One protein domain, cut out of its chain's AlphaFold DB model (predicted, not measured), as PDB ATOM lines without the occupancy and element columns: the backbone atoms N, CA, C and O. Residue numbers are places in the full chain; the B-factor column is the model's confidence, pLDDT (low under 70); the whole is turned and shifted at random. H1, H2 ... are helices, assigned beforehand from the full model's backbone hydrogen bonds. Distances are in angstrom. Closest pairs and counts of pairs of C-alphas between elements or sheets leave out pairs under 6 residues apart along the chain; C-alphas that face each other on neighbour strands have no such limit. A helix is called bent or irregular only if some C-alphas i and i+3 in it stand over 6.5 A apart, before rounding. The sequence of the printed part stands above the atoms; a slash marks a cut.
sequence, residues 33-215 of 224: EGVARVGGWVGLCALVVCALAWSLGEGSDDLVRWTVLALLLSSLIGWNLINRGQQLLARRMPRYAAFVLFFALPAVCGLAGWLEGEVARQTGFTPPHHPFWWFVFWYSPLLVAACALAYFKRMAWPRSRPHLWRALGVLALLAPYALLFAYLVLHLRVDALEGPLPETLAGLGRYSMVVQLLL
ATOM      1  N   GLU A  33     -42.984 -48.818  45.357       68.38
ATOM      2  CA  GLU A  33     -43.032 -48.065  46.617       68.38
ATOM      3  C   GLU A  33     -41.809 -48.327  47.504       68.38
ATOM      4  O   GLU A  33     -41.323 -47.408  48.170       68.38
ATOM      5  N   GLY A  34     -41.318 -49.569  47.532       69.81
ATOM      6  CA  GLY A  34     -40.115 -49.958  48.261       69.81
ATOM      7  C   GLY A  34     -38.871 -49.265  47.716       69.81
ATOM      8  O   GLY A  34     -38.156 -48.614  48.476       69.81
ATOM      9  N   VAL A  35     -38.659 -49.331  46.400       72.44
ATOM     10  CA  VAL A  35     -37.540 -48.668  45.714       72.44
ATOM     11  C   VAL A  35     -37.618 -47.154  45.883       72.44
ATOM     12  O   VAL A  35     -36.629 -46.540  46.267       72.44
ATOM     13  N   ALA A  36     -38.795 -46.554  45.690       71.31
ATOM     14  CA  ALA A  36     -38.993 -45.118  45.868       71.31
ATOM     15  C   ALA A  36     -38.708 -44.671  47.308       71.31
ATOM     16  O   ALA A  36     -38.156 -43.596  47.529       71.31
ATOM     17  N   ARG A  37     -39.043 -45.500  48.304       74.69
ATOM     18  CA  ARG A  37     -38.738 -45.207  49.708       74.69
ATOM     19  C   ARG A  37     -37.242 -45.298  49.989       74.69
ATOM     20  O   ARG A  37     -36.710 -44.385  50.609       74.69
ATOM     21  N   VAL A  38     -36.578 -46.372  49.563       79.00
ATOM     22  CA  VAL A  38     -35.133 -46.550  49.783       79.00
ATOM     23  C   VAL A  38     -34.350 -45.469  49.043       79.00
ATOM     24  O   VAL A  38     -33.575 -44.757  49.671       79.00
ATOM     25  N   GLY A  39     -34.617 -45.278  47.749       77.19
ATOM     26  CA  GLY A  39     -34.010 -44.220  46.941       77.19
ATOM     27  C   GLY A  39     -34.284 -42.827  47.510       77.19
ATOM     28  O   GLY A  39     -33.367 -42.021  47.608       77.19
ATOM     29  N   GLY A  40     -35.507 -42.585  47.987       78.62
ATOM     30  CA  GLY A  40     -35.890 -41.363  48.688       78.62
ATOM     31  C   GLY A  40     -35.020 -41.053  49.901       78.62
ATOM     32  O   GLY A  40     -34.482 -39.954  50.015       78.62
ATOM     33  N   TRP A  41     -34.849 -42.019  50.804       83.81
ATOM     34  CA  TRP A  41     -34.018 -41.837  51.997       83.81
ATOM     35  C   TRP A  41     -32.535 -41.703  51.666       83.81
ATOM     36  O   TRP A  41     -31.871 -40.852  52.248       83.81
ATOM     37  N   VAL A  42     -32.029 -42.485  50.710       85.81
ATOM     38  CA  VAL A  42     -30.646 -42.360  50.224       85.81
ATOM     39  C   VAL A  42     -30.407 -40.957  49.665       85.81
ATOM     40  O   VAL A  42     -29.436 -40.309  50.045       85.81
ATOM     41  N   GLY A  43     -31.325 -40.455  48.836       83.75
ATOM     42  CA  GLY A  43     -31.275 -39.093  48.311       83.75
ATOM     43  C   GLY A  43     -31.326 -38.032  49.404       83.75
ATOM     44  O   GLY A  43     -30.581 -37.063  49.346       83.75
ATOM     45  N   LEU A  44     -32.161 -38.215  50.433       85.75
ATOM     46  CA  LEU A  44     -32.251 -37.267  51.546       85.75
ATOM     47  C   LEU A  44     -30.950 -37.223  52.359       85.75
ATOM     48  O   LEU A  44     -30.470 -36.140  52.679       85.75
ATOM     49  N   CYS A  45     -30.354 -38.379  52.655       87.94
ATOM     50  CA  CYS A  45     -29.054 -38.445  53.321       87.94
ATOM     51  C   CYS A  45     -27.961 -37.787  52.470       87.94
ATOM     52  O   CYS A  45     -27.187 -36.988  52.988       87.94
ATOM     53  N   ALA A  46     -27.931 -38.071  51.165       85.75
ATOM     54  CA  ALA A  46     -26.986 -37.456  50.239       85.75
ATOM     55  C   ALA A  46     -27.160 -35.930  50.165       85.75
ATOM     56  O   ALA A  46     -26.165 -35.213  50.162       85.75
ATOM     57  N   LEU A  47     -28.397 -35.421  50.191       85.12
ATOM     58  CA  LEU A  47     -28.670 -33.982  50.243       85.12
ATOM     59  C   LEU A  47     -28.117 -33.343  51.513       85.12
ATOM     60  O   LEU A  47     -27.532 -32.269  51.444       85.12
ATOM     61  N   VAL A  48     -28.300 -33.990  52.667       86.19
ATOM     62  CA  VAL A  48     -27.759 -33.496  53.942       86.19
ATOM     63  C   VAL A  48     -26.234 -33.452  53.889       86.19
ATOM     64  O   VAL A  48     -25.649 -32.454  54.297       86.19
ATOM     65  N   VAL A  49     -25.589 -34.486  53.338       87.06
ATOM     66  CA  VAL A  49     -24.130 -34.504  53.138       87.06
ATOM     67  C   VAL A  49     -23.689 -33.376  52.206       87.06
ATOM     68  O   VAL A  49     -22.750 -32.662  52.540       87.06
ATOM     69  N   CYS A  50     -24.387 -33.156  51.088       85.25
ATOM     70  CA  CYS A  50     -24.057 -32.072  50.160       85.25
ATOM     71  C   CYS A  50     -24.223 -30.690  50.809       85.25
ATOM     72  O   CYS A  50     -23.368 -29.824  50.651       85.25
ATOM     73  N   ALA A  51     -25.289 -30.491  51.590       82.50
ATOM     74  CA  ALA A  51     -25.518 -29.252  52.328       82.50
ATOM     75  C   ALA A  51     -24.427 -28.995  53.380       82.50
ATOM     76  O   ALA A  51     -23.976 -27.861  53.536       82.50
ATOM     77  N   LEU A  52     -23.974 -30.045  54.075       85.56
ATOM     78  CA  LEU A  52     -22.861 -29.957  55.020       85.56
ATOM     79  C   LEU A  52     -21.547 -29.621  54.307       85.56
ATOM     80  O   LEU A  52     -20.860 -28.700  54.738       85.56
ATOM     81  N   ALA A  53     -21.228 -30.291  53.199       84.06
ATOM     82  CA  ALA A  53     -20.032 -30.003  52.402       84.06
ATOM     83  C   ALA A  53     -20.010 -28.544  51.908       84.06
ATOM     84  O   ALA A  53     -19.003 -27.849  52.052       84.06
ATOM     85  N   TRP A  54     -21.154 -28.021  51.453       80.25
ATOM     86  CA  TRP A  54     -21.278 -26.607  51.096       80.25
ATOM     87  C   TRP A  54     -21.051 -25.668  52.279       80.25
ATOM     88  O   TRP A  54     -20.366 -24.658  52.135       80.25
ATOM     89  N   SER A  55     -21.590 -25.998  53.458       80.50
ATOM     90  CA  SER A  55     -21.379 -25.192  54.669       80.50
ATOM     91  C   SER A  55     -19.921 -25.170  55.138       80.50
ATOM     92  O   SER A  55     -19.511 -24.232  55.816       80.50
ATOM     93  N   LEU A  56     -19.135 -26.174  54.740       85.69
ATOM     94  CA  LEU A  56     -17.701 -26.282  55.006       85.69
ATOM     95  C   LEU A  56     -16.836 -25.608  53.923       85.69
ATOM     96  O   LEU A  56     -15.616 -25.594  54.048       85.69
ATOM     97  N   GLY A  57     -17.449 -25.016  52.891       73.94
ATOM     98  CA  GLY A  57     -16.753 -24.275  51.836       73.94
ATOM     99  C   GLY A  57     -16.254 -25.128  50.666       73.94
ATOM    100  O   GLY A  57     -15.529 -24.615  49.816       73.94
ATOM    101  N   GLU A  58     -16.649 -26.401  50.571       70.88
ATOM    102  CA  GLU A  58     -16.298 -27.277  49.447       70.88
ATOM    103  C   GLU A  58     -17.188 -26.983  48.225       70.88
ATOM    104  O   GLU A  58     -18.075 -27.748  47.870       70.88
ATOM    105  N   GLY A  59     -17.006 -25.830  47.580       62.75
ATOM    106  CA  GLY A  59     -17.731 -25.482  46.355       62.75
ATOM    107  C   GLY A  59     -17.058 -26.058  45.108       62.75
ATOM    108  O   GLY A  59     -16.221 -25.382  44.517       62.75
ATOM    109  N   SER A  60     -17.410 -27.280  44.694       70.62
ATOM    110  CA  SER A  60     -16.962 -27.878  43.422       70.62
ATOM    111  C   SER A  60     -18.137 -28.190  42.486       70.62
ATOM    112  O   SER A  60     -19.246 -28.467  42.944       70.62
ATOM    113  N   ASP A  61     -17.901 -28.185  41.170       69.12
ATOM    114  CA  ASP A  61     -18.924 -28.502  40.154       69.12
ATOM    115  C   ASP A  61     -19.532 -29.904  40.341       69.12
ATOM    116  O   ASP A  61     -20.725 -30.127  40.101       69.12
ATOM    117  N   ASP A  62     -18.734 -30.850  40.843       75.00
ATOM    118  CA  ASP A  62     -19.195 -32.195  41.178       75.00
ATOM    119  C   ASP A  62     -20.207 -32.177  42.329       75.00
ATOM    120  O   ASP A  62     -21.218 -32.881  42.266       75.00
ATOM    121  N   LEU A  63     -20.002 -31.338  43.352       76.00
ATOM    122  CA  LEU A  63     -20.936 -31.212  44.473       76.00
ATOM    123  C   LEU A  63     -22.313 -30.733  44.002       76.00
ATOM    124  O   LEU A  63     -23.343 -31.210  44.491       76.00
ATOM    125  N   VAL A  64     -22.354 -29.837  43.014       73.06
ATOM    126  CA  VAL A  64     -23.619 -29.350  42.458       73.06
ATOM    127  C   VAL A  64     -24.360 -30.475  41.730       73.06
ATOM    128  O   VAL A  64     -25.553 -30.677  41.964       73.06
ATOM    129  N   ARG A  65     -23.665 -31.293  40.926       73.56
ATOM    130  CA  ARG A  65     -24.255 -32.477  40.267       73.56
ATOM    131  C   ARG A  65     -24.798 -33.492  41.275       73.56
ATOM    132  O   ARG A  65     -25.916 -33.986  41.111       73.56
ATOM    133  N   TRP A  66     -24.050 -33.771  42.342       77.12
ATOM    134  CA  TRP A  66     -24.498 -34.659  43.419       77.12
ATOM    135  C   TRP A  66     -25.707 -34.102  44.167       77.12
ATOM    136  O   TRP A  66     -26.634 -34.856  44.463       77.12
ATOM    137  N   THR A  67     -25.753 -32.789  44.394       76.81
ATOM    138  CA  THR A  67     -26.903 -32.110  45.006       76.81
ATOM    139  C   THR A  67     -28.154 -32.269  44.148       76.81
ATOM    140  O   THR A  67     -29.217 -32.608  44.666       76.81
ATOM    141  N   VAL A  68     -28.039 -32.090  42.830       72.38
ATOM    142  CA  VAL A  68     -29.145 -32.299  41.886       72.38
ATOM    143  C   VAL A  68     -29.646 -33.743  41.925       72.38
ATOM    144  O   VAL A  68     -30.851 -33.978  42.041       72.38
ATOM    145  N   LEU A  69     -28.742 -34.723  41.873       75.19
ATOM    146  CA  LEU A  69     -29.109 -36.140  41.934       75.19
ATOM    147  C   LEU A  69     -29.791 -36.488  43.265       75.19
ATOM    148  O   LEU A  69     -30.810 -37.182  43.293       75.19
ATOM    149  N   ALA A  70     -29.254 -35.976  44.368       80.69
ATOM    150  CA  ALA A  70     -29.801 -36.161  45.700       80.69
ATOM    151  C   ALA A  70     -31.183 -35.494  45.842       80.69
ATOM    152  O   ALA A  70     -32.090 -36.073  46.448       80.69
ATOM    153  N   LEU A  71     -31.394 -34.327  45.225       77.06
ATOM    154  CA  LEU A  71     -32.690 -33.652  45.153       77.06
ATOM    155  C   LEU A  71     -33.715 -34.483  44.376       77.06
ATOM    156  O   LEU A  71     -34.830 -34.694  44.854       77.06
ATOM    157  N   LEU A  72     -33.332 -35.026  43.218       75.69
ATOM    158  CA  LEU A  72     -34.190 -35.908  42.428       75.69
ATOM    159  C   LEU A  72     -34.579 -37.163  43.213       75.69
ATOM    160  O   LEU A  72     -35.759 -37.504  43.284       75.69
ATOM    161  N   LEU A  73     -33.611 -37.822  43.851       76.06
ATOM    162  CA  LEU A  73     -33.859 -39.022  44.643       76.06
ATOM    163  C   LEU A  73     -34.729 -38.724  45.867       76.06
ATOM    164  O   LEU A  73     -35.750 -39.380  46.055       76.06
ATOM    165  N   SER A  74     -34.398 -37.706  46.662       79.31
ATOM    166  CA  SER A  74     -35.170 -37.325  47.857       79.31
ATOM    167  C   SER A  74     -36.603 -36.889  47.537       79.31
ATOM    168  O   SER A  74     -37.514 -37.145  48.329       79.31
ATOM    169  N   SER A  75     -36.844 -36.319  46.350       76.56
ATOM    170  CA  SER A  75     -38.189 -35.962  45.888       76.56
ATOM    171  C   SER A  75     -39.139 -37.168  45.814       76.56
ATOM    172  O   SER A  75     -40.350 -37.003  45.979       76.56
ATOM    173  N   LEU A  76     -38.617 -38.395  45.681       78.44
ATOM    174  CA  LEU A  76     -39.412 -39.629  45.701       78.44
ATOM    175  C   LEU A  76     -40.162 -39.818  47.027       78.44
ATOM    176  O   LEU A  76     -41.242 -40.421  47.042       78.44
ATOM    177  N   ILE A  77     -39.639 -39.273  48.134       80.31
ATOM    178  CA  ILE A  77     -40.357 -39.243  49.411       80.31
ATOM    179  C   ILE A  77     -41.621 -38.400  49.253       80.31
ATOM    180  O   ILE A  77     -42.716 -38.906  49.498       80.31
ATOM    181  N   GLY A  78     -41.487 -37.149  48.806       77.31
ATOM    182  CA  GLY A  78     -42.619 -36.241  48.614       77.31
ATOM    183  C   GLY A  78     -43.634 -36.768  47.598       77.31
ATOM    184  O   GLY A  78     -44.836 -36.721  47.862       77.31
ATOM    185  N   TRP A  79     -43.170 -37.391  46.511       78.00
ATOM    186  CA  TRP A  79     -44.024 -38.088  45.545       78.00
ATOM    187  C   TRP A  79     -44.878 -39.180  46.205       78.00
ATOM    188  O   TRP A  79     -46.092 -39.227  46.011       78.00
ATOM    189  N   ASN A  80     -44.286 -40.023  47.059       79.50
ATOM    190  CA  ASN A  80     -45.030 -41.061  47.778       79.50
ATOM    191  C   ASN A  80     -46.090 -40.449  48.717       79.50
ATOM    192  O   ASN A  80     -47.212 -40.952  48.819       79.50
ATOM    193  N   LEU A  81     -45.776 -39.327  49.375       83.81
ATOM    194  CA  LEU A  81     -46.742 -38.611  50.216       83.81
ATOM    195  C   LEU A  81     -47.914 -38.053  49.399       83.81
ATOM    196  O   LEU A  81     -49.067 -38.188  49.815       83.81
ATOM    197  N   ILE A  82     -47.640 -37.488  48.224       81.88
ATOM    198  CA  ILE A  82     -48.660 -36.975  47.303       81.88
ATOM    199  C   ILE A  82     -49.537 -38.105  46.775       81.88
ATOM    200  O   ILE A  82     -50.757 -37.974  46.824       81.88
ATOM    201  N   ASN A  83     -48.960 -39.245  46.389       80.44
ATOM    202  CA  ASN A  83     -49.724 -40.421  45.961       80.44
ATOM    203  C   ASN A  83     -50.659 -40.932  47.055       80.44
ATOM    204  O   ASN A  83     -51.819 -41.262  46.800       80.44
ATOM    205  N   ARG A  84     -50.198 -40.957  48.308       82.19
ATOM    206  CA  ARG A  84     -51.069 -41.268  49.449       82.19
ATOM    207  C   ARG A  84     -52.184 -40.235  49.583       82.19
ATOM    208  O   ARG A  84     -53.327 -40.615  49.812       82.19
ATOM    209  N   GLY A  85     -51.878 -38.952  49.412       83.69
ATOM    210  CA  GLY A  85     -52.854 -37.864  49.343       83.69
ATOM    211  C   GLY A  85     -53.922 -38.071  48.267       83.69
ATOM    212  O   GLY A  85     -55.117 -38.008  48.556       83.69
ATOM    213  N   GLN A  86     -53.499 -38.421  47.057       84.56
ATOM    214  CA  GLN A  86     -54.369 -38.760  45.936       84.56
ATOM    215  C   GLN A  86     -55.280 -39.941  46.270       84.56
ATOM    216  O   GLN A  86     -56.489 -39.849  46.080       84.56
ATOM    217  N   GLN A  87     -54.746 -41.025  46.841       83.56
ATOM    218  CA  GLN A  87     -55.557 -42.171  47.269       83.56
ATOM    219  C   GLN A  87     -56.612 -41.777  48.314       83.56
ATOM    220  O   GLN A  87     -57.723 -42.307  48.303       83.56
ATOM    221  N   LEU A  88     -56.297 -40.846  49.221       86.25
ATOM    222  CA  LEU A  88     -57.257 -40.341  50.209       86.25
ATOM    223  C   LEU A  88     -58.398 -39.560  49.561       86.25
ATOM    224  O   LEU A  88     -59.542 -39.700  49.997       86.25
ATOM    225  N   LEU A  89     -58.092 -38.747  48.550       85.56
ATOM    226  CA  LEU A  89     -59.087 -37.990  47.796       85.56
ATOM    227  C   LEU A  89     -59.929 -38.905  46.903       85.56
ATOM    228  O   LEU A  89     -61.155 -38.834  46.950       85.56
ATOM    229  N   ALA A  90     -59.294 -39.823  46.173       82.81
ATOM    230  CA  ALA A  90     -59.958 -40.767  45.278       82.81
ATOM    231  C   ALA A  90     -60.993 -41.638  46.004       82.81
ATOM    232  O   ALA A  90     -62.076 -41.870  45.479       82.81
ATOM    233  N   ARG A  91     -60.721 -42.048  47.253       85.25
ATOM    234  CA  ARG A  91     -61.678 -42.803  48.089       85.25
ATOM    235  C   ARG A  91     -62.971 -42.046  48.406       85.25
ATOM    236  O   ARG A  91     -63.931 -42.667  48.846       85.25
ATOM    237  N   ARG A  92     -62.992 -40.721  48.248       87.25
ATOM    238  CA  ARG A  92     -64.172 -39.874  48.489       87.25
ATOM    239  C   ARG A  92     -64.941 -39.540  47.215       87.25
ATOM    240  O   ARG A  92     -65.913 -38.796  47.282       87.25
ATOM    241  N   MET A  93     -64.500 -40.045  46.069       84.50
ATOM    242  CA  MET A  93     -65.047 -39.709  44.761       84.50
ATOM    243  C   MET A  93     -65.588 -40.963  44.067       84.50
ATOM    244  O   MET A  93     -65.074 -42.062  44.288       84.50
ATOM    245  N   PRO A  94     -66.608 -40.830  43.200       85.81
ATOM    246  CA  PRO A  94     -66.991 -41.927  42.326       85.81
ATOM    247  C   PRO A  94     -65.829 -42.258  41.382       85.81
ATOM    248  O   PRO A  94     -65.091 -41.371  40.949       85.81
ATOM    249  N   ARG A  95     -65.691 -43.541  41.026       79.06
ATOM    250  CA  ARG A  95     -64.573 -44.057  40.212       79.06
ATOM    251  C   ARG A  95     -64.339 -43.259  38.933       79.06
ATOM    252  O   ARG A  95     -63.201 -42.958  38.597       79.06
ATOM    253  N   TYR A  96     -65.423 -42.893  38.254       80.88
ATOM    254  CA  TYR A  96     -65.360 -42.100  37.033       80.88
ATOM    255  C   TYR A  96     -64.762 -40.708  37.277       80.88
ATOM    256  O   TYR A  96     -63.870 -40.293  36.547       80.88
ATOM    257  N   ALA A  97     -65.177 -40.011  38.339       83.56
ATOM    258  CA  ALA A  97     -64.617 -38.703  38.673       83.56
ATOM    259  C   ALA A  97     -63.140 -38.804  39.071       83.56
ATOM    260  O   ALA A  97     -62.343 -37.981  38.639       83.56
ATOM    261  N   ALA A  98     -62.761 -39.835  39.834       78.44
ATOM    262  CA  ALA A  98     -61.361 -40.082  40.169       78.44
ATOM    263  C   ALA A  98     -60.517 -40.344  38.908       78.44
ATOM    264  O   ALA A  98     -59.425 -39.803  38.780       78.44
ATOM    265  N   PHE A  99     -61.031 -41.116  37.949       78.81
ATOM    266  CA  PHE A  99     -60.367 -41.326  36.662       78.81
ATOM    267  C   PHE A  99     -60.234 -40.019  35.867       78.81
ATOM    268  O   PHE A  99     -59.154 -39.691  35.386       78.81
ATOM    269  N   VAL A 100     -61.297 -39.225  35.758       82.88
ATOM    270  CA  VAL A 100     -61.233 -37.958  35.016       82.88
ATOM    271  C   VAL A 100     -60.240 -36.990  35.664       82.88
ATOM    272  O   VAL A 100     -59.384 -36.448  34.970       82.88
ATOM    273  N   LEU A 101     -60.312 -36.816  36.984       82.00
ATOM    274  CA  LEU A 101     -59.506 -35.849  37.728       82.00
ATOM    275  C   LEU A 101     -58.033 -36.261  37.850       82.00
ATOM    276  O   LEU A 101     -57.143 -35.431  37.757       82.00
ATOM    277  N   PHE A 102     -57.752 -37.540  38.081       79.25
ATOM    278  CA  PHE A 102     -56.383 -37.986  38.351       79.25
ATOM    279  C   PHE A 102     -55.686 -38.610  37.140       79.25
ATOM    280  O   PHE A 102     -54.505 -38.922  37.234       79.25
ATOM    281  N   PHE A 103     -56.381 -38.795  36.013       75.19
ATOM    282  CA  PHE A 103     -55.804 -39.430  34.825       75.19
ATOM    283  C   PHE A 103     -56.129 -38.682  33.531       75.19
ATOM    284  O   PHE A 103     -55.210 -38.257  32.832       75.19
ATOM    285  N   ALA A 104     -57.410 -38.486  33.205       76.25
ATOM    286  CA  ALA A 104     -57.777 -37.913  31.908       76.25
ATOM    287  C   ALA A 104     -57.363 -36.438  31.791       76.25
ATOM    288  O   ALA A 104     -56.661 -36.067  30.854       76.25
ATOM    289  N   LEU A 105     -57.746 -35.606  32.762       78.19
ATOM    290  CA  LEU A 105     -57.430 -34.179  32.768       78.19
ATOM    291  C   LEU A 105     -55.920 -33.900  32.840       78.19
ATOM    292  O   LEU A 105     -55.457 -33.114  32.013       78.19
ATOM    293  N   PRO A 106     -55.124 -34.547  33.720       74.31
ATOM    294  CA  PRO A 106     -53.672 -34.384  33.707       74.31
ATOM    295  C   PRO A 106     -53.036 -34.739  32.359       74.31
ATOM    296  O   PRO A 106     -52.166 -34.012  31.889       74.31
ATOM    297  N   ALA A 107     -53.486 -35.821  31.711       72.19
ATOM    298  CA  ALA A 107     -52.960 -36.228  30.409       72.19
ATOM    299  C   ALA A 107     -53.297 -35.218  29.309       72.19
ATOM    300  O   ALA A 107     -52.431 -34.870  28.510       72.19
ATOM    301  N   VAL A 108     -54.534 -34.712  29.294       75.44
ATOM    302  CA  VAL A 108     -54.957 -33.672  28.349       75.44
ATOM    303  C   VAL A 108     -54.170 -32.381  28.573       75.44
ATOM    304  O   VAL A 108     -53.687 -31.805  27.605       75.44
ATOM    305  N   CYS A 109     -53.983 -31.950  29.824       74.25
ATOM    306  CA  CYS A 109     -53.201 -30.751  30.138       74.25
ATOM    307  C   CYS A 109     -51.724 -30.923  29.753       74.25
ATOM    308  O   CYS A 109     -51.142 -30.030  29.145       74.25
ATOM    309  N   GLY A 110     -51.128 -32.084  30.042       67.06
ATOM    310  CA  GLY A 110     -49.752 -32.393  29.650       67.06
ATOM    311  C   GLY A 110     -49.561 -32.409  28.133       67.06
ATOM    312  O   GLY A 110     -48.596 -31.837  27.629       67.06
ATOM    313  N   LEU A 111     -50.503 -33.001  27.393       71.88
ATOM    314  CA  LEU A 111     -50.484 -32.995  25.929       71.88
ATOM    315  C   LEU A 111     -50.668 -31.580  25.369       71.88
ATOM    316  O   LEU A 111     -49.971 -31.209  24.431       71.88
ATOM    317  N   ALA A 112     -51.572 -30.787  25.950       71.62
ATOM    318  CA  ALA A 112     -51.806 -29.406  25.543       71.62
ATOM    319  C   ALA A 112     -50.553 -28.541  25.734       71.62
ATOM    320  O   ALA A 112     -50.160 -27.854  24.797       71.62
ATOM    321  N   GLY A 113     -49.885 -28.629  26.890       71.38
ATOM    322  CA  GLY A 113     -48.634 -27.904  27.137       71.38
ATOM    323  C   GLY A 113     -47.485 -28.359  26.229       71.38
ATOM    324  O   GLY A 113     -46.706 -27.537  25.752       71.38
ATOM    325  N   TRP A 114     -47.399 -29.659  25.919       69.81
ATOM    326  CA  TRP A 114     -46.427 -30.159  24.943       69.81
ATOM    327  C   TRP A 114     -46.690 -29.610  23.534       69.81
ATOM    328  O   TRP A 114     -45.762 -29.139  22.877       69.81
ATOM    329  N   LEU A 115     -47.950 -29.631  23.088       71.31
ATOM    330  CA  LEU A 115     -48.355 -29.080  21.794       71.31
ATOM    331  C   LEU A 115     -48.095 -27.574  21.718       71.31
ATOM    332  O   LEU A 115     -47.580 -27.109  20.708       71.31
ATOM    333  N   GLU A 116     -48.403 -26.822  22.776       69.56
ATOM    334  CA  GLU A 116     -48.116 -25.388  22.865       69.56
ATOM    335  C   GLU A 116     -46.625 -25.103  22.680       69.56
ATOM    336  O   GLU A 116     -46.250 -24.287  21.838       69.56
ATOM    337  N   GLY A 117     -45.768 -25.821  23.413       69.62
ATOM    338  CA  GLY A 117     -44.318 -25.669  23.314       69.62
ATOM    339  C   GLY A 117     -43.776 -26.036  21.932       69.62
ATOM    340  O   GLY A 117     -42.890 -25.357  21.413       69.62
ATOM    341  N   GLU A 118     -44.315 -27.081  21.303       72.62
ATOM    342  CA  GLU A 118     -43.906 -27.497  19.960       72.62
ATOM    343  C   GLU A 118     -44.356 -26.487  18.892       72.62
ATOM    344  O   GLU A 118     -43.556 -26.116  18.032       72.62
ATOM    345  N   VAL A 119     -45.587 -25.973  18.977       75.62
ATOM    346  CA  VAL A 119     -46.101 -24.926  18.078       75.62
ATOM    347  C   VAL A 119     -45.289 -23.644  18.232       75.62
ATOM    348  O   VAL A 119     -44.847 -23.088  17.226       75.62
ATOM    349  N   ALA A 120     -45.021 -23.207  19.464       77.00
ATOM    350  CA  ALA A 120     -44.198 -22.032  19.727       77.00
ATOM    351  C   ALA A 120     -42.779 -22.197  19.159       77.00
ATOM    352  O   ALA A 120     -42.254 -21.271  18.544       77.00
ATOM    353  N   ARG A 121     -42.179 -23.391  19.273       75.12
ATOM    354  CA  ARG A 121     -40.853 -23.681  18.700       75.12
ATOM    355  C   ARG A 121     -40.847 -23.636  17.172       75.12
ATOM    356  O   ARG A 121     -39.866 -23.191  16.587       75.12
ATOM    357  N   GLN A 122     -41.900 -24.136  16.529       81.31
ATOM    358  CA  GLN A 122     -41.970 -24.223  15.068       81.31
ATOM    359  C   GLN A 122     -42.384 -22.907  14.402       81.31
ATOM    360  O   GLN A 122     -41.961 -22.633  13.284       81.31
ATOM    361  N   THR A 123     -43.215 -22.106  15.067       84.62
ATOM    362  CA  THR A 123     -43.867 -20.936  14.453       84.62
ATOM    363  C   THR A 123     -43.452 -19.604  15.070       84.62
ATOM    364  O   THR A 123     -43.766 -18.557  14.512       84.62
ATOM    365  N   GLY A 124     -42.784 -19.615  16.229       79.00
ATOM    366  CA  GLY A 124     -42.509 -18.413  17.020       79.00
ATOM    367  C   GLY A 124     -43.759 -17.781  17.641       79.00
ATOM    368  O   GLY A 124     -43.655 -16.765  18.324       79.00
ATOM    369  N   PHE A 125     -44.940 -18.363  17.419       77.06
ATOM    370  CA  PHE A 125     -46.202 -17.863  17.938       77.06
ATOM    371  C   PHE A 125     -46.475 -18.451  19.321       77.06
ATOM    372  O   PHE A 125     -46.655 -19.660  19.475       77.06
ATOM    373  N   THR A 126     -46.554 -17.584  20.323       65.94
ATOM    374  CA  THR A 126     -47.115 -17.917  21.630       65.94
ATOM    375  C   THR A 126     -48.587 -17.504  21.652       65.94
ATOM    376  O   THR A 126     -48.905 -16.357  21.322       65.94
ATOM    377  N   PRO A 127     -49.516 -18.416  21.997       62.34
ATOM    378  CA  PRO A 127     -50.921 -18.062  22.044       62.34
ATOM    379  C   PRO A 127     -51.150 -16.902  23.030       62.34
ATOM    380  O   PRO A 127     -50.559 -16.892  24.113       62.34
ATOM    381  N   PRO A 128     -52.027 -15.933  22.703       59.28
ATOM    382  CA  PRO A 128     -52.420 -14.897  23.652       59.28
ATOM    383  C   PRO A 128     -53.043 -15.528  24.904       59.28
ATOM    384  O   PRO A 128     -53.552 -16.649  24.840       59.28
ATOM    385  N   HIS A 129     -53.021 -14.804  26.033       66.38
ATOM    386  CA  HIS A 129     -53.516 -15.235  27.350       66.38
ATOM    387  C   HIS A 129     -54.993 -15.680  27.334       66.38
ATOM    388  O   HIS A 129     -55.892 -14.961  27.763       66.38
ATOM    389  N   HIS A 130     -55.254 -16.888  26.843       77.31
ATOM    390  CA  HIS A 130     -56.573 -17.492  26.808       77.31
ATOM    391  C   HIS A 130     -56.828 -18.211  28.144       77.31
ATOM    392  O   HIS A 130     -55.927 -18.893  28.643       77.31
ATOM    393  N   PRO A 131     -58.042 -18.139  28.722       82.50
ATOM    394  CA  PRO A 131     -58.369 -18.807  29.988       82.50
ATOM    395  C   PRO A 131     -58.077 -20.315  29.991       82.50
ATOM    396  O   PRO A 131     -57.763 -20.894  31.028       82.50
ATOM    397  N   PHE A 132     -58.140 -20.950  28.817       82.50
ATOM    398  CA  PHE A 132     -57.743 -22.348  28.633       82.50
ATOM    399  C   PHE A 132     -56.285 -22.606  29.035       82.50
ATOM    400  O   PHE A 132     -56.023 -23.545  29.778       82.50
ATOM    401  N   TRP A 133     -55.346 -21.765  28.591       75.94
ATOM    402  CA  TRP A 133     -53.922 -21.933  28.894       75.94
ATOM    403  C   TRP A 133     -53.630 -21.678  30.373       75.94
ATOM    404  O   TRP A 133     -52.853 -22.407  30.982       75.94
ATOM    405  N   TRP A 134     -54.356 -20.741  30.996       78.50
ATOM    406  CA  TRP A 134     -54.345 -20.572  32.452       78.50
ATOM    407  C   TRP A 134     -54.807 -21.835  33.181       78.50
ATOM    408  O   TRP A 134     -54.160 -22.267  34.132       78.50
ATOM    409  N   PHE A 135     -55.898 -22.457  32.731       80.56
ATOM    410  CA  PHE A 135     -56.357 -23.716  33.307       80.56
ATOM    411  C   PHE A 135     -55.308 -24.824  33.147       80.56
ATOM    412  O   PHE A 135     -54.950 -25.450  34.138       80.56
ATOM    413  N   VAL A 136     -54.785 -25.032  31.935       73.38
ATOM    414  CA  VAL A 136     -53.772 -26.061  31.638       73.38
ATOM    415  C   VAL A 136     -52.535 -25.892  32.523       73.38
ATOM    416  O   VAL A 136     -52.061 -26.871  33.100       73.38
ATOM    417  N   PHE A 137     -52.059 -24.656  32.686       71.94
ATOM    418  CA  PHE A 137     -50.895 -24.340  33.506       71.94
ATOM    419  C   PHE A 137     -51.139 -24.605  34.999       71.94
ATOM    420  O   PHE A 137     -50.326 -25.246  35.665       71.94
ATOM    421  N   TRP A 138     -52.277 -24.157  35.539       75.94
ATOM    422  CA  TRP A 138     -52.549 -24.242  36.979       75.94
ATOM    423  C   TRP A 138     -53.153 -25.563  37.439       75.94
ATOM    424  O   TRP A 138     -53.108 -25.869  38.631       75.94
ATOM    425  N   TYR A 139     -53.682 -26.377  36.529       75.00
ATOM    426  CA  TYR A 139     -54.371 -27.610  36.886       75.00
ATOM    427  C   TYR A 139     -53.483 -28.577  37.682       75.00
ATOM    428  O   TYR A 139     -53.838 -28.979  38.793       75.00
ATOM    429  N   SER A 140     -52.307 -28.915  37.148       71.25
ATOM    430  CA  SER A 140     -51.375 -29.850  37.788       71.25
ATOM    431  C   SER A 140     -50.845 -29.337  39.140       71.25
ATOM    432  O   SER A 140     -50.919 -30.094  40.111       71.25
ATOM    433  N   PRO A 141     -50.391 -28.068  39.275       70.25
ATOM    434  CA  PRO A 141     -50.056 -27.487  40.578       70.25
ATOM    435  C   PRO A 141     -51.175 -27.558  41.609       70.25
ATOM    436  O   PRO A 141     -50.937 -27.966  42.748       70.25
ATOM    437  N   LEU A 142     -52.401 -27.207  41.222       78.44
ATOM    438  CA  LEU A 142     -53.540 -27.228  42.134       78.44
ATOM    439  C   LEU A 142     -53.887 -28.654  42.566       78.44
ATOM    440  O   LEU A 142     -54.184 -28.885  43.740       78.44
ATOM    441  N   LEU A 143     -53.800 -29.625  41.654       80.69
ATOM    442  CA  LEU A 143     -54.034 -31.033  41.958       80.69
ATOM    443  C   LEU A 143     -52.985 -31.582  42.936       80.69
ATOM    444  O   LEU A 143     -53.338 -32.215  43.933       80.69
ATOM    445  N   VAL A 144     -51.703 -31.292  42.697       77.31
ATOM    446  CA  VAL A 144     -50.595 -31.665  43.590       77.31
ATOM    447  C   VAL A 144     -50.777 -31.038  44.971       77.31
ATOM    448  O   VAL A 144     -50.681 -31.741  45.980       77.31
ATOM    449  N   ALA A 145     -51.111 -29.746  45.032       79.38
ATOM    450  CA  ALA A 145     -51.374 -29.042  46.282       79.38
ATOM    451  C   ALA A 145     -52.560 -29.653  47.044       79.38
ATOM    452  O   ALA A 145     -52.468 -29.879  48.251       79.38
ATOM    453  N   ALA A 146     -53.649 -29.997  46.351       85.56
ATOM    454  CA  ALA A 146     -54.807 -30.651  46.954       85.56
ATOM    455  C   ALA A 146     -54.450 -32.029  47.538       85.56
ATOM    456  O   ALA A 146     -54.841 -32.346  48.666       85.56
ATOM    457  N   CYS A 147     -53.672 -32.837  46.813       85.38
ATOM    458  CA  CYS A 147     -53.185 -34.133  47.284       85.38
ATOM    459  C   CYS A 147     -52.262 -33.986  48.503       85.38
ATOM    460  O   CYS A 147     -52.471 -34.653  49.522       85.38
ATOM    461  N   ALA A 148     -51.284 -33.079  48.443       83.00
ATOM    462  CA  ALA A 148     -50.384 -32.789  49.555       83.00
ATOM    463  C   ALA A 148     -51.161 -32.324  50.797       83.00
ATOM    464  O   ALA A 148     -50.935 -32.839  51.893       83.00
ATOM    465  N   LEU A 149     -52.145 -31.436  50.626       88.50
ATOM    466  CA  LEU A 149     -53.004 -30.954  51.704       88.50
ATOM    467  C   LEU A 149     -53.865 -32.073  52.300       88.50
ATOM    468  O   LEU A 149     -54.023 -32.147  53.519       88.50
ATOM    469  N   ALA A 150     -54.401 -32.973  51.473       87.69
ATOM    470  CA  ALA A 150     -55.175 -34.119  51.944       87.69
ATOM    471  C   ALA A 150     -54.334 -35.051  52.828       87.69
ATOM    472  O   ALA A 150     -54.802 -35.500  53.882       87.69
ATOM    473  N   TYR A 151     -53.085 -35.310  52.432       86.75
ATOM    474  CA  TYR A 151     -52.142 -36.086  53.231       86.75
ATOM    475  C   TYR A 151     -51.734 -35.348  54.510       86.75
ATOM    476  O   TYR A 151     -51.826 -35.908  55.608       86.75
ATOM    477  N   PHE A 152     -51.352 -34.076  54.385       86.50
ATOM    478  CA  PHE A 152     -50.956 -33.222  55.498       86.50
ATOM    479  C   PHE A 152     -52.062 -33.134  56.548       86.50
ATOM    480  O   PHE A 152     -51.817 -33.433  57.711       86.50
ATOM    481  N   LYS A 153     -53.307 -32.848  56.149       86.06
ATOM    482  CA  LYS A 153     -54.463 -32.784  57.056       86.06
ATOM    483  C   LYS A 153     -54.665 -34.094  57.817       86.06
ATOM    484  O   LYS A 153     -54.955 -34.068  59.010       86.06
ATOM    485  N   ARG A 154     -54.489 -35.241  57.154       85.19
ATOM    486  CA  ARG A 154     -54.617 -36.558  57.798       85.19
ATOM    487  C   ARG A 154     -53.525 -36.805  58.843       85.19
ATOM    488  O   ARG A 154     -53.818 -37.428  59.860       85.19
ATOM    489  N   MET A 155     -52.298 -36.350  58.598       81.31
ATOM    490  CA  MET A 155     -51.161 -36.569  59.502       81.31
ATOM    491  C   MET A 155     -51.047 -35.522  60.615       81.31
ATOM    492  O   MET A 155     -50.729 -35.871  61.753       81.31
ATOM    493  N   ALA A 156     -51.317 -34.256  60.303       77.38
ATOM    494  CA  ALA A 156     -51.217 -33.134  61.229       77.38
ATOM    495  C   ALA A 156     -52.412 -33.054  62.194       77.38
ATOM    496  O   ALA A 156     -52.247 -32.569  63.312       77.38
ATOM    497  N   TRP A 157     -53.589 -33.559  61.790       77.81
ATOM    498  CA  TRP A 157     -54.842 -33.427  62.545       77.81
ATOM    499  C   TRP A 157     -55.548 -34.763  62.863       77.81
ATOM    500  O   TRP A 157     -56.713 -34.966  62.497       77.81
ATOM    501  N   PRO A 158     -54.897 -35.718  63.553       69.06
ATOM    502  CA  PRO A 158     -55.573 -36.924  63.999       69.06
ATOM    503  C   PRO A 158     -56.544 -36.580  65.143       69.06
ATOM    504  O   PRO A 158     -56.167 -36.431  66.299       69.06
ATOM    505  N   ARG A 159     -57.829 -36.489  64.798       64.06
ATOM    506  CA  ARG A 159     -59.003 -36.561  65.688       64.06
ATOM    507  C   ARG A 159     -59.288 -35.420  66.679       64.06
ATOM    508  O   ARG A 159     -60.472 -35.250  66.941       64.06
ATOM    509  N   SER A 160     -58.341 -34.614  67.174       57.59
ATOM    510  CA  SER A 160     -58.725 -33.467  68.045       57.59
ATOM    511  C   SER A 160     -57.653 -32.428  68.400       57.59
ATOM    512  O   SER A 160     -58.028 -31.348  68.852       57.59
ATOM    513  N   ARG A 161     -56.351 -32.677  68.204       63.16
ATOM    514  CA  ARG A 161     -55.308 -31.663  68.457       63.16
ATOM    515  C   ARG A 161     -54.255 -31.633  67.344       63.16
ATOM    516  O   ARG A 161     -53.833 -32.703  66.900       63.16
ATOM    517  N   PRO A 162     -53.821 -30.439  66.900       69.00
ATOM    518  CA  PRO A 162     -52.712 -30.323  65.967       69.00
ATOM    519  C   PRO A 162     -51.425 -30.844  66.609       69.00
ATOM    520  O   PRO A 162     -51.017 -30.385  67.674       69.00
ATOM    521  N   HIS A 163     -50.757 -31.784  65.943       77.50
ATOM    522  CA  HIS A 163     -49.416 -32.213  66.335       77.50
ATOM    523  C   HIS A 163     -48.375 -31.436  65.529       77.50
ATOM    524  O   HIS A 163     -47.970 -31.880  64.453       77.50
ATOM    525  N   LEU A 164     -47.922 -30.299  66.064       79.56
ATOM    526  CA  LEU A 164     -46.949 -29.419  65.400       79.56
ATOM    527  C   LEU A 164     -45.676 -30.164  64.969       79.56
ATOM    528  O   LEU A 164     -45.257 -30.033  63.828       79.56
ATOM    529  N   TRP A 165     -45.129 -31.042  65.814       80.56
ATOM    530  CA  TRP A 165     -43.958 -31.860  65.468       80.56
ATOM    531  C   TRP A 165     -44.181 -32.784  64.264       80.56
ATOM    532  O   TRP A 165     -43.301 -32.942  63.421       80.56
ATOM    533  N   ARG A 166     -45.379 -33.370  64.143       79.50
ATOM    534  CA  ARG A 166     -45.732 -34.204  62.985       79.50
ATOM    535  C   ARG A 166     -45.945 -33.355  61.739       79.50
ATOM    536  O   ARG A 166     -45.538 -33.768  60.661       79.50
ATOM    537  N   ALA A 167     -46.558 -32.181  61.887       81.12
ATOM    538  CA  ALA A 167     -46.736 -31.231  60.796       81.12
ATOM    539  C   ALA A 167     -45.384 -30.761  60.240       81.12
ATOM    540  O   ALA A 167     -45.162 -30.858  59.036       81.12
ATOM    541  N   LEU A 168     -44.460 -30.353  61.115       83.75
ATOM    542  CA  LEU A 168     -43.100 -29.963  60.745       83.75
ATOM    543  C   LEU A 168     -42.348 -31.110  60.068       83.75
ATOM    544  O   LEU A 168     -41.758 -30.903  59.014       83.75
ATOM    545  N   GLY A 169     -42.435 -32.330  60.607       82.38
ATOM    546  CA  GLY A 169     -41.829 -33.504  59.976       82.38
ATOM    547  C   GLY A 169     -42.376 -33.775  58.571       82.38
ATOM    548  O   GLY A 169     -41.609 -34.028  57.648       82.38
ATOM    549  N   VAL A 170     -43.693 -33.678  58.365       82.62
ATOM    550  CA  VAL A 170     -44.300 -33.862  57.034       82.62
ATOM    551  C   VAL A 170     -43.892 -32.747  56.068       82.62
ATOM    552  O   VAL A 170     -43.608 -33.043  54.911       82.62
ATOM    553  N   LEU A 171     -43.833 -31.494  56.525       85.00
ATOM    554  CA  LEU A 171     -43.373 -30.368  55.706       85.00
ATOM    555  C   LEU A 171     -41.905 -30.530  55.303       85.00
ATOM    556  O   LEU A 171     -41.586 -30.359  54.132       85.00
ATOM    557  N   ALA A 172     -41.039 -30.942  56.232       82.88
ATOM    558  CA  ALA A 172     -39.631 -31.205  55.949       82.88
ATOM    559  C   ALA A 172     -39.453 -32.310  54.895       82.88
ATOM    560  O   ALA A 172     -38.642 -32.172  53.987       82.88
ATOM    561  N   LEU A 173     -40.258 -33.377  54.957       83.25
ATOM    562  CA  LEU A 173     -40.226 -34.452  53.958       83.25
ATOM    563  C   LEU A 173     -40.822 -34.047  52.600       83.25
ATOM    564  O   LEU A 173     -40.461 -34.631  51.579       83.25
ATOM    565  N   LEU A 174     -41.737 -33.076  52.568       82.50
ATOM    566  CA  LEU A 174     -42.277 -32.515  51.326       82.50
ATOM    567  C   LEU A 174     -41.341 -31.479  50.694       82.50
ATOM    568  O   LEU A 174     -41.433 -31.267  49.488       82.50
ATOM    569  N   ALA A 175     -40.448 -30.857  51.467       80.69
ATOM    570  CA  ALA A 175     -39.617 -29.746  51.010       80.69
ATOM    571  C   ALA A 175     -38.764 -30.061  49.762       80.69
ATOM    572  O   ALA A 175     -38.820 -29.263  48.828       80.69
ATOM    573  N   PRO A 176     -38.062 -31.212  49.650       77.94
ATOM    574  CA  PRO A 176     -37.279 -31.524  48.448       77.94
ATOM    575  C   PRO A 176     -38.148 -31.642  47.192       77.94
ATOM    576  O   PRO A 176     -37.787 -31.169  46.118       77.94
ATOM    577  N   TYR A 177     -39.338 -32.228  47.338       75.12
ATOM    578  CA  TYR A 177     -40.302 -32.322  46.249       75.12
ATOM    579  C   TYR A 177     -40.894 -30.954  45.896       75.12
ATOM    580  O   TYR A 177     -41.022 -30.636  44.721       75.12
ATOM    581  N   ALA A 178     -41.235 -30.132  46.891       72.69
ATOM    582  CA  ALA A 178     -41.765 -28.788  46.676       72.69
ATOM    583  C   ALA A 178     -40.745 -27.877  45.978       72.69
ATOM    584  O   ALA A 178     -41.125 -27.123  45.088       72.69
ATOM    585  N   LEU A 179     -39.461 -27.987  46.332       73.25
ATOM    586  CA  LEU A 179     -38.371 -27.263  45.680       73.25
ATOM    587  C   LEU A 179     -38.220 -27.687  44.214       73.25
ATOM    588  O   LEU A 179     -38.190 -26.838  43.325       73.25
ATOM    589  N   LEU A 180     -38.203 -28.998  43.950       69.12
ATOM    590  CA  LEU A 180     -38.140 -29.530  42.588       69.12
ATOM    591  C   LEU A 180     -39.372 -29.124  41.763       69.12
ATOM    592  O   LEU A 180     -39.248 -28.745  40.602       69.12
ATOM    593  N   PHE A 181     -40.557 -29.152  42.372       65.31
ATOM    594  CA  PHE A 181     -41.809 -28.730  41.755       65.31
ATOM    595  C   PHE A 181     -41.810 -27.230  41.422       65.31
ATOM    596  O   PHE A 181     -42.170 -26.845  40.313       65.31
ATOM    597  N   ALA A 182     -41.375 -26.382  42.355       66.94
ATOM    598  CA  ALA A 182     -41.253 -24.941  42.154       66.94
ATOM    599  C   ALA A 182     -40.300 -24.607  40.997       66.94
ATOM    600  O   ALA A 182     -40.622 -23.771  40.154       66.94
ATOM    601  N   TYR A 183     -39.168 -25.305  40.912       63.56
ATOM    602  CA  TYR A 183     -38.209 -25.112  39.830       63.56
ATOM    603  C   TYR A 183     -38.753 -25.599  38.475       63.56
ATOM    604  O   TYR A 183     -38.716 -24.866  37.490       63.56
ATOM    605  N   LEU A 184     -39.282 -26.827  38.413       63.47
ATOM    606  CA  LEU A 184     -39.685 -27.458  37.149       63.47
ATOM    607  C   LEU A 184     -41.016 -26.945  36.594       63.47
ATOM    608  O   LEU A 184     -41.181 -26.906  35.379       63.47
ATOM    609  N   VAL A 185     -41.972 -26.613  37.464       62.75
ATOM    610  CA  VAL A 185     -43.356 -26.305  37.066       62.75
ATOM    611  C   VAL A 185     -43.666 -24.818  37.182       62.75
ATOM    612  O   VAL A 185     -44.369 -24.278  36.337       62.75
ATOM    613  N   LEU A 186     -43.142 -24.140  38.206       59.69
ATOM    614  CA  LEU A 186     -43.360 -22.699  38.394       59.69
ATOM    615  C   LEU A 186     -42.230 -21.846  37.804       59.69
ATOM    616  O   LEU A 186     -42.291 -20.624  37.900       59.69
ATOM    617  N   HIS A 187     -41.212 -22.476  37.205       60.56
ATOM    618  CA  HIS A 187     -40.031 -21.814  36.648       60.56
ATOM    619  C   HIS A 187     -39.341 -20.857  37.635       60.56
ATOM    620  O   HIS A 187     -38.739 -19.861  37.231       60.56
ATOM    621  N   LEU A 188     -39.421 -21.151  38.940       61.53
ATOM    622  CA  LEU A 188     -38.728 -20.374  39.960       61.53
ATOM    623  C   LEU A 188     -37.229 -20.637  39.843       61.53
ATOM    624  O   LEU A 188     -36.749 -21.738  40.117       61.53
ATOM    625  N   ARG A 189     -36.505 -19.605  39.410       59.66
ATOM    626  CA  ARG A 189     -35.053 -19.647  39.278       59.66
ATOM    627  C   ARG A 189     -34.417 -19.667  40.659       59.66
ATOM    628  O   ARG A 189     -34.734 -18.849  41.518       59.66
ATOM    629  N   VAL A 190     -33.543 -20.644  40.857       59.94
ATOM    630  CA  VAL A 190     -32.669 -20.745  42.020       59.94
ATOM    631  C   VAL A 190     -31.263 -20.714  41.451       59.94
ATOM    632  O   VAL A 190     -30.875 -21.669  40.780       59.94
ATOM    633  N   ASP A 191     -30.527 -19.633  41.697       61.81
ATOM    634  CA  ASP A 191     -29.224 -19.365  41.066       61.81
ATOM    635  C   ASP A 191     -28.228 -20.523  41.261       61.81
ATOM    636  O   ASP A 191     -27.481 -20.876  40.357       61.81
ATOM    637  N   ALA A 192     -28.296 -21.209  42.407       57.81
ATOM    638  CA  ALA A 192     -27.466 -22.378  42.720       57.81
ATOM    639  C   ALA A 192     -27.785 -23.649  41.893       57.81
ATOM    640  O   ALA A 192     -27.049 -24.631  41.968       57.81
ATOM    641  N   LEU A 193     -28.894 -23.667  41.145       52.62
ATOM    642  CA  LEU A 193     -29.355 -24.793  40.319       52.62
ATOM    643  C   LEU A 193     -29.323 -24.476  38.811       52.62
ATOM    644  O   LEU A 193     -29.662 -25.343  37.998       52.62
ATOM    645  N   GLU A 194     -28.951 -23.254  38.414       53.72
ATOM    646  CA  GLU A 194     -28.850 -22.853  37.007       53.72
ATOM    647  C   GLU A 194     -27.613 -23.493  36.346       53.72
ATOM    648  O   GLU A 194     -26.487 -23.283  36.780       53.72
ATOM    649  N   GLY A 195     -27.822 -24.327  35.314       58.06
ATOM    650  CA  GLY A 195     -26.756 -25.028  34.572       58.06
ATOM    651  C   GLY A 195     -26.742 -26.558  34.755       58.06
ATOM    652  O   GLY A 195     -27.065 -27.282  33.810       58.06
ATOM    653  N   PRO A 196     -26.472 -27.087  35.962       57.34
ATOM    654  CA  PRO A 196     -26.320 -28.525  36.179       57.34
ATOM    655  C   PRO A 196     -27.650 -29.284  36.219       57.34
ATOM    656  O   PRO A 196     -27.676 -30.463  35.871       57.34
ATOM    657  N   LEU A 197     -28.772 -28.650  36.593       53.47
ATOM    658  CA  LEU A 197     -30.088 -29.304  36.559       53.47
ATOM    659  C   LEU A 197     -30.558 -29.578  35.113       53.47
ATOM    660  O   LEU A 197     -30.905 -30.725  34.835       53.47
ATOM    661  N   PRO A 198     -30.512 -28.617  34.164       53.69
ATOM    662  CA  PRO A 198     -30.770 -28.882  32.746       53.69
ATOM    663  C   PRO A 198     -29.847 -29.941  32.131       53.69
ATOM    664  O   PRO A 198     -30.337 -30.810  31.415       53.69
ATOM    665  N   GLU A 199     -28.541 -29.916  32.425       53.94
ATOM    666  CA  GLU A 199     -27.576 -30.908  31.920       53.94
ATOM    667  C   GLU A 199     -27.836 -32.309  32.481       53.94
ATOM    668  O   GLU A 199     -27.845 -33.290  31.739       53.94
ATOM    669  N   THR A 200     -28.118 -32.411  33.781       51.59
ATOM    670  CA  THR A 200     -28.427 -33.690  34.437       51.59
ATOM    671  C   THR A 200     -29.793 -34.219  33.995       51.59
ATOM    672  O   THR A 200     -29.946 -35.422  33.815       51.59
ATOM    673  N   LEU A 201     -30.781 -33.352  33.745       49.16
ATOM    674  CA  LEU A 201     -32.087 -33.725  33.181       49.16
ATOM    675  C   LEU A 201     -31.995 -34.111  31.697       49.16
ATOM    676  O   LEU A 201     -32.680 -35.039  31.270       49.16
ATOM    677  N   ALA A 202     -31.141 -33.445  30.918       48.97
ATOM    678  CA  ALA A 202     -30.840 -33.818  29.539       48.97
ATOM    679  C   ALA A 202     -30.089 -35.160  29.479       48.97
ATOM    680  O   ALA A 202     -30.415 -35.993  28.633       48.97
ATOM    681  N   GLY A 203     -29.166 -35.407  30.416       42.53
ATOM    682  CA  GLY A 203     -28.428 -36.666  30.581       42.53
ATOM    683  C   GLY A 203     -29.276 -37.824  31.122       42.53
ATOM    684  O   GLY A 203     -29.157 -38.949  30.647       42.53
ATOM    685  N   LEU A 204     -30.217 -37.551  32.034       41.38
ATOM    686  CA  LEU A 204     -31.291 -38.476  32.439       41.38
ATOM    687  C   LEU A 204     -32.377 -38.620  31.353       41.38
ATOM    688  O   LEU A 204     -33.313 -39.412  31.492       41.38
ATOM    689  N   GLY A 205     -32.232 -37.873  30.257       35.53
ATOM    690  CA  GLY A 205     -33.078 -37.880  29.082       35.53
ATOM    691  C   GLY A 205     -34.403 -37.150  29.289       35.53
ATOM    692  O   GLY A 205     -34.995 -37.153  30.370       35.53
ATOM    693  N   ARG A 206     -34.968 -36.672  28.171       39.50
ATOM    694  CA  ARG A 206     -36.412 -36.406  27.965       39.50
ATOM    695  C   ARG A 206     -37.334 -37.465  28.604       39.50
ATOM    696  O   ARG A 206     -38.500 -37.196  28.871       39.50
ATOM    697  N   TYR A 207     -36.800 -38.653  28.874       35.28
ATOM    698  CA  TYR A 207     -37.419 -39.757  29.587       35.28
ATOM    699  C   TYR A 207     -37.651 -39.516  31.080       35.28
ATOM    700  O   TYR A 207     -38.592 -40.094  31.589       35.28
ATOM    701  N   SER A 208     -36.899 -38.674  31.795       35.19
ATOM    702  CA  SER A 208     -37.105 -38.421  33.235       35.19
ATOM    703  C   SER A 208     -38.346 -37.574  33.529       35.19
ATOM    704  O   SER A 208     -39.070 -37.860  34.477       35.19
ATOM    705  N   MET A 209     -38.649 -36.590  32.679       37.19
ATOM    706  CA  MET A 209     -39.878 -35.793  32.755       37.19
ATOM    707  C   MET A 209     -41.088 -36.625  32.325       37.19
ATOM    708  O   MET A 209     -42.131 -36.575  32.963       37.19
ATOM    709  N   VAL A 210     -40.908 -37.477  31.309       37.94
ATOM    710  CA  VAL A 210     -41.863 -38.523  30.926       37.94
ATOM    711  C   VAL A 210     -42.000 -39.566  32.034       37.94
ATOM    712  O   VAL A 210     -43.098 -40.037  32.247       37.94
ATOM    713  N   VAL A 211     -40.957 -39.878  32.806       37.47
ATOM    714  CA  VAL A 211     -40.982 -40.782  33.966       37.47
ATOM    715  C   VAL A 211     -41.582 -40.098  35.186       37.47
ATOM    716  O   VAL A 211     -42.244 -40.781  35.937       37.47
ATOM    717  N   GLN A 212     -41.464 -38.786  35.383       45.94
ATOM    718  CA  GLN A 212     -42.186 -38.047  36.427       45.94
ATOM    719  C   GLN A 212     -43.662 -37.853  36.060       45.94
ATOM    720  O   GLN A 212     -44.516 -38.020  36.928       45.94
ATOM    721  N   LEU A 213     -43.982 -37.615  34.782       42.47
ATOM    722  CA  LEU A 213     -45.348 -37.676  34.255       42.47
ATOM    723  C   LEU A 213     -45.909 -39.102  34.336       42.47
ATOM    724  O   LEU A 213     -47.027 -39.260  34.801       42.47
ATOM    725  N   LEU A 214     -45.149 -40.143  33.976       37.44
ATOM    726  CA  LEU A 214     -45.540 -41.561  34.056       37.44
ATOM    727  C   LEU A 214     -45.568 -42.075  35.505       37.44
ATOM    728  O   LEU A 214     -46.408 -42.906  35.820       37.44
ATOM    729  N   LEU A 215     -44.728 -41.577  36.415       40.19
ATOM    730  CA  LEU A 215     -44.772 -41.864  37.858       40.19
ATOM    731  C   LEU A 215     -45.937 -41.128  38.518       40.19
ATOM    732  O   LEU A 215     -46.530 -41.660  39.452       40.19
TER     733      LEU A 215
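This is residues 33 to 215 of the 224 residues of an uncharacterized protein of Planctomycetes bacterium (UniProt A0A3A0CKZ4). The longest helix, H2, is the middle of a set of crossing helices: H1 folds back along it as a hairpin, while H4 and the arm H5b cross it. The bent helix H3 reaches past the start of H4 at the edge, and the short H6 and H7 end the printed part. The 183 residues hold seven named helices, H1 to H7 in chain order, and no named strand: all helix, compact, radius of gyration of the C-alphas 18.2 A, spans 52 by 49 by 28 A.

Find C-alpha 61 at (-18.924, -28.502, 40.154); H2 runs from there to residue 90, 43.1 A. H1 is residues 33 to 55, 32.5 A. By hydrogen bonds H3, 95 to 123, and H5, 164 to 185, were each assigned as one helix, but both are bent: C-alphas 102 and 105 are 6.8 A apart, 173 and 176 6.9 A. Their arms are H3a, 95 to 102, H3b, 105 to 123, H5a, 164 to 173, and H5b, 176 to 185. H4, 131 to 156, 35.1 A, is only just irregular, with C-alphas 137 and 140 7.0 A apart. H6 is 196 to 203; H7, 206 to 215, ends at (-44.772, -41.864, 37.858).

Start at the hub, H2. H1 touches it as a hairpin at a steep tilt of 40 degrees, closest C-alphas Gly 40 and Ser 74, 4.2 A. About perpendicular to H2, residues 71 to 79 touch H5b (Ser 75 and Tyr 177, 4.2 A), 81 to 89 touch H4 (Gly 85 and Cys 147, 4.3 A) and 64 to 69 touch H6 (Arg 65 and Pro 196, 6.0 A). H3b and H4 form a hairpin, closest C-alphas Cys 109 and Val 136, 5.0 A. H4 touches H5a at Ala 156 and Ala 167, 4.9 A. H3a is close to H2 but not clearly touching, 5.3 A; H7 is near H2. Each O i to N i+4 pair is within hydrogen-bond range except in H2, 23 of 26, and H4, 20 of 22.

The farthest C-alphas, Thr 123 and Ser 160, are 57.0 A apart. The printed part has no cut and no long link. Its mean pLDDT is 72.8; look for values under 70 at residues 180 to 215, among others.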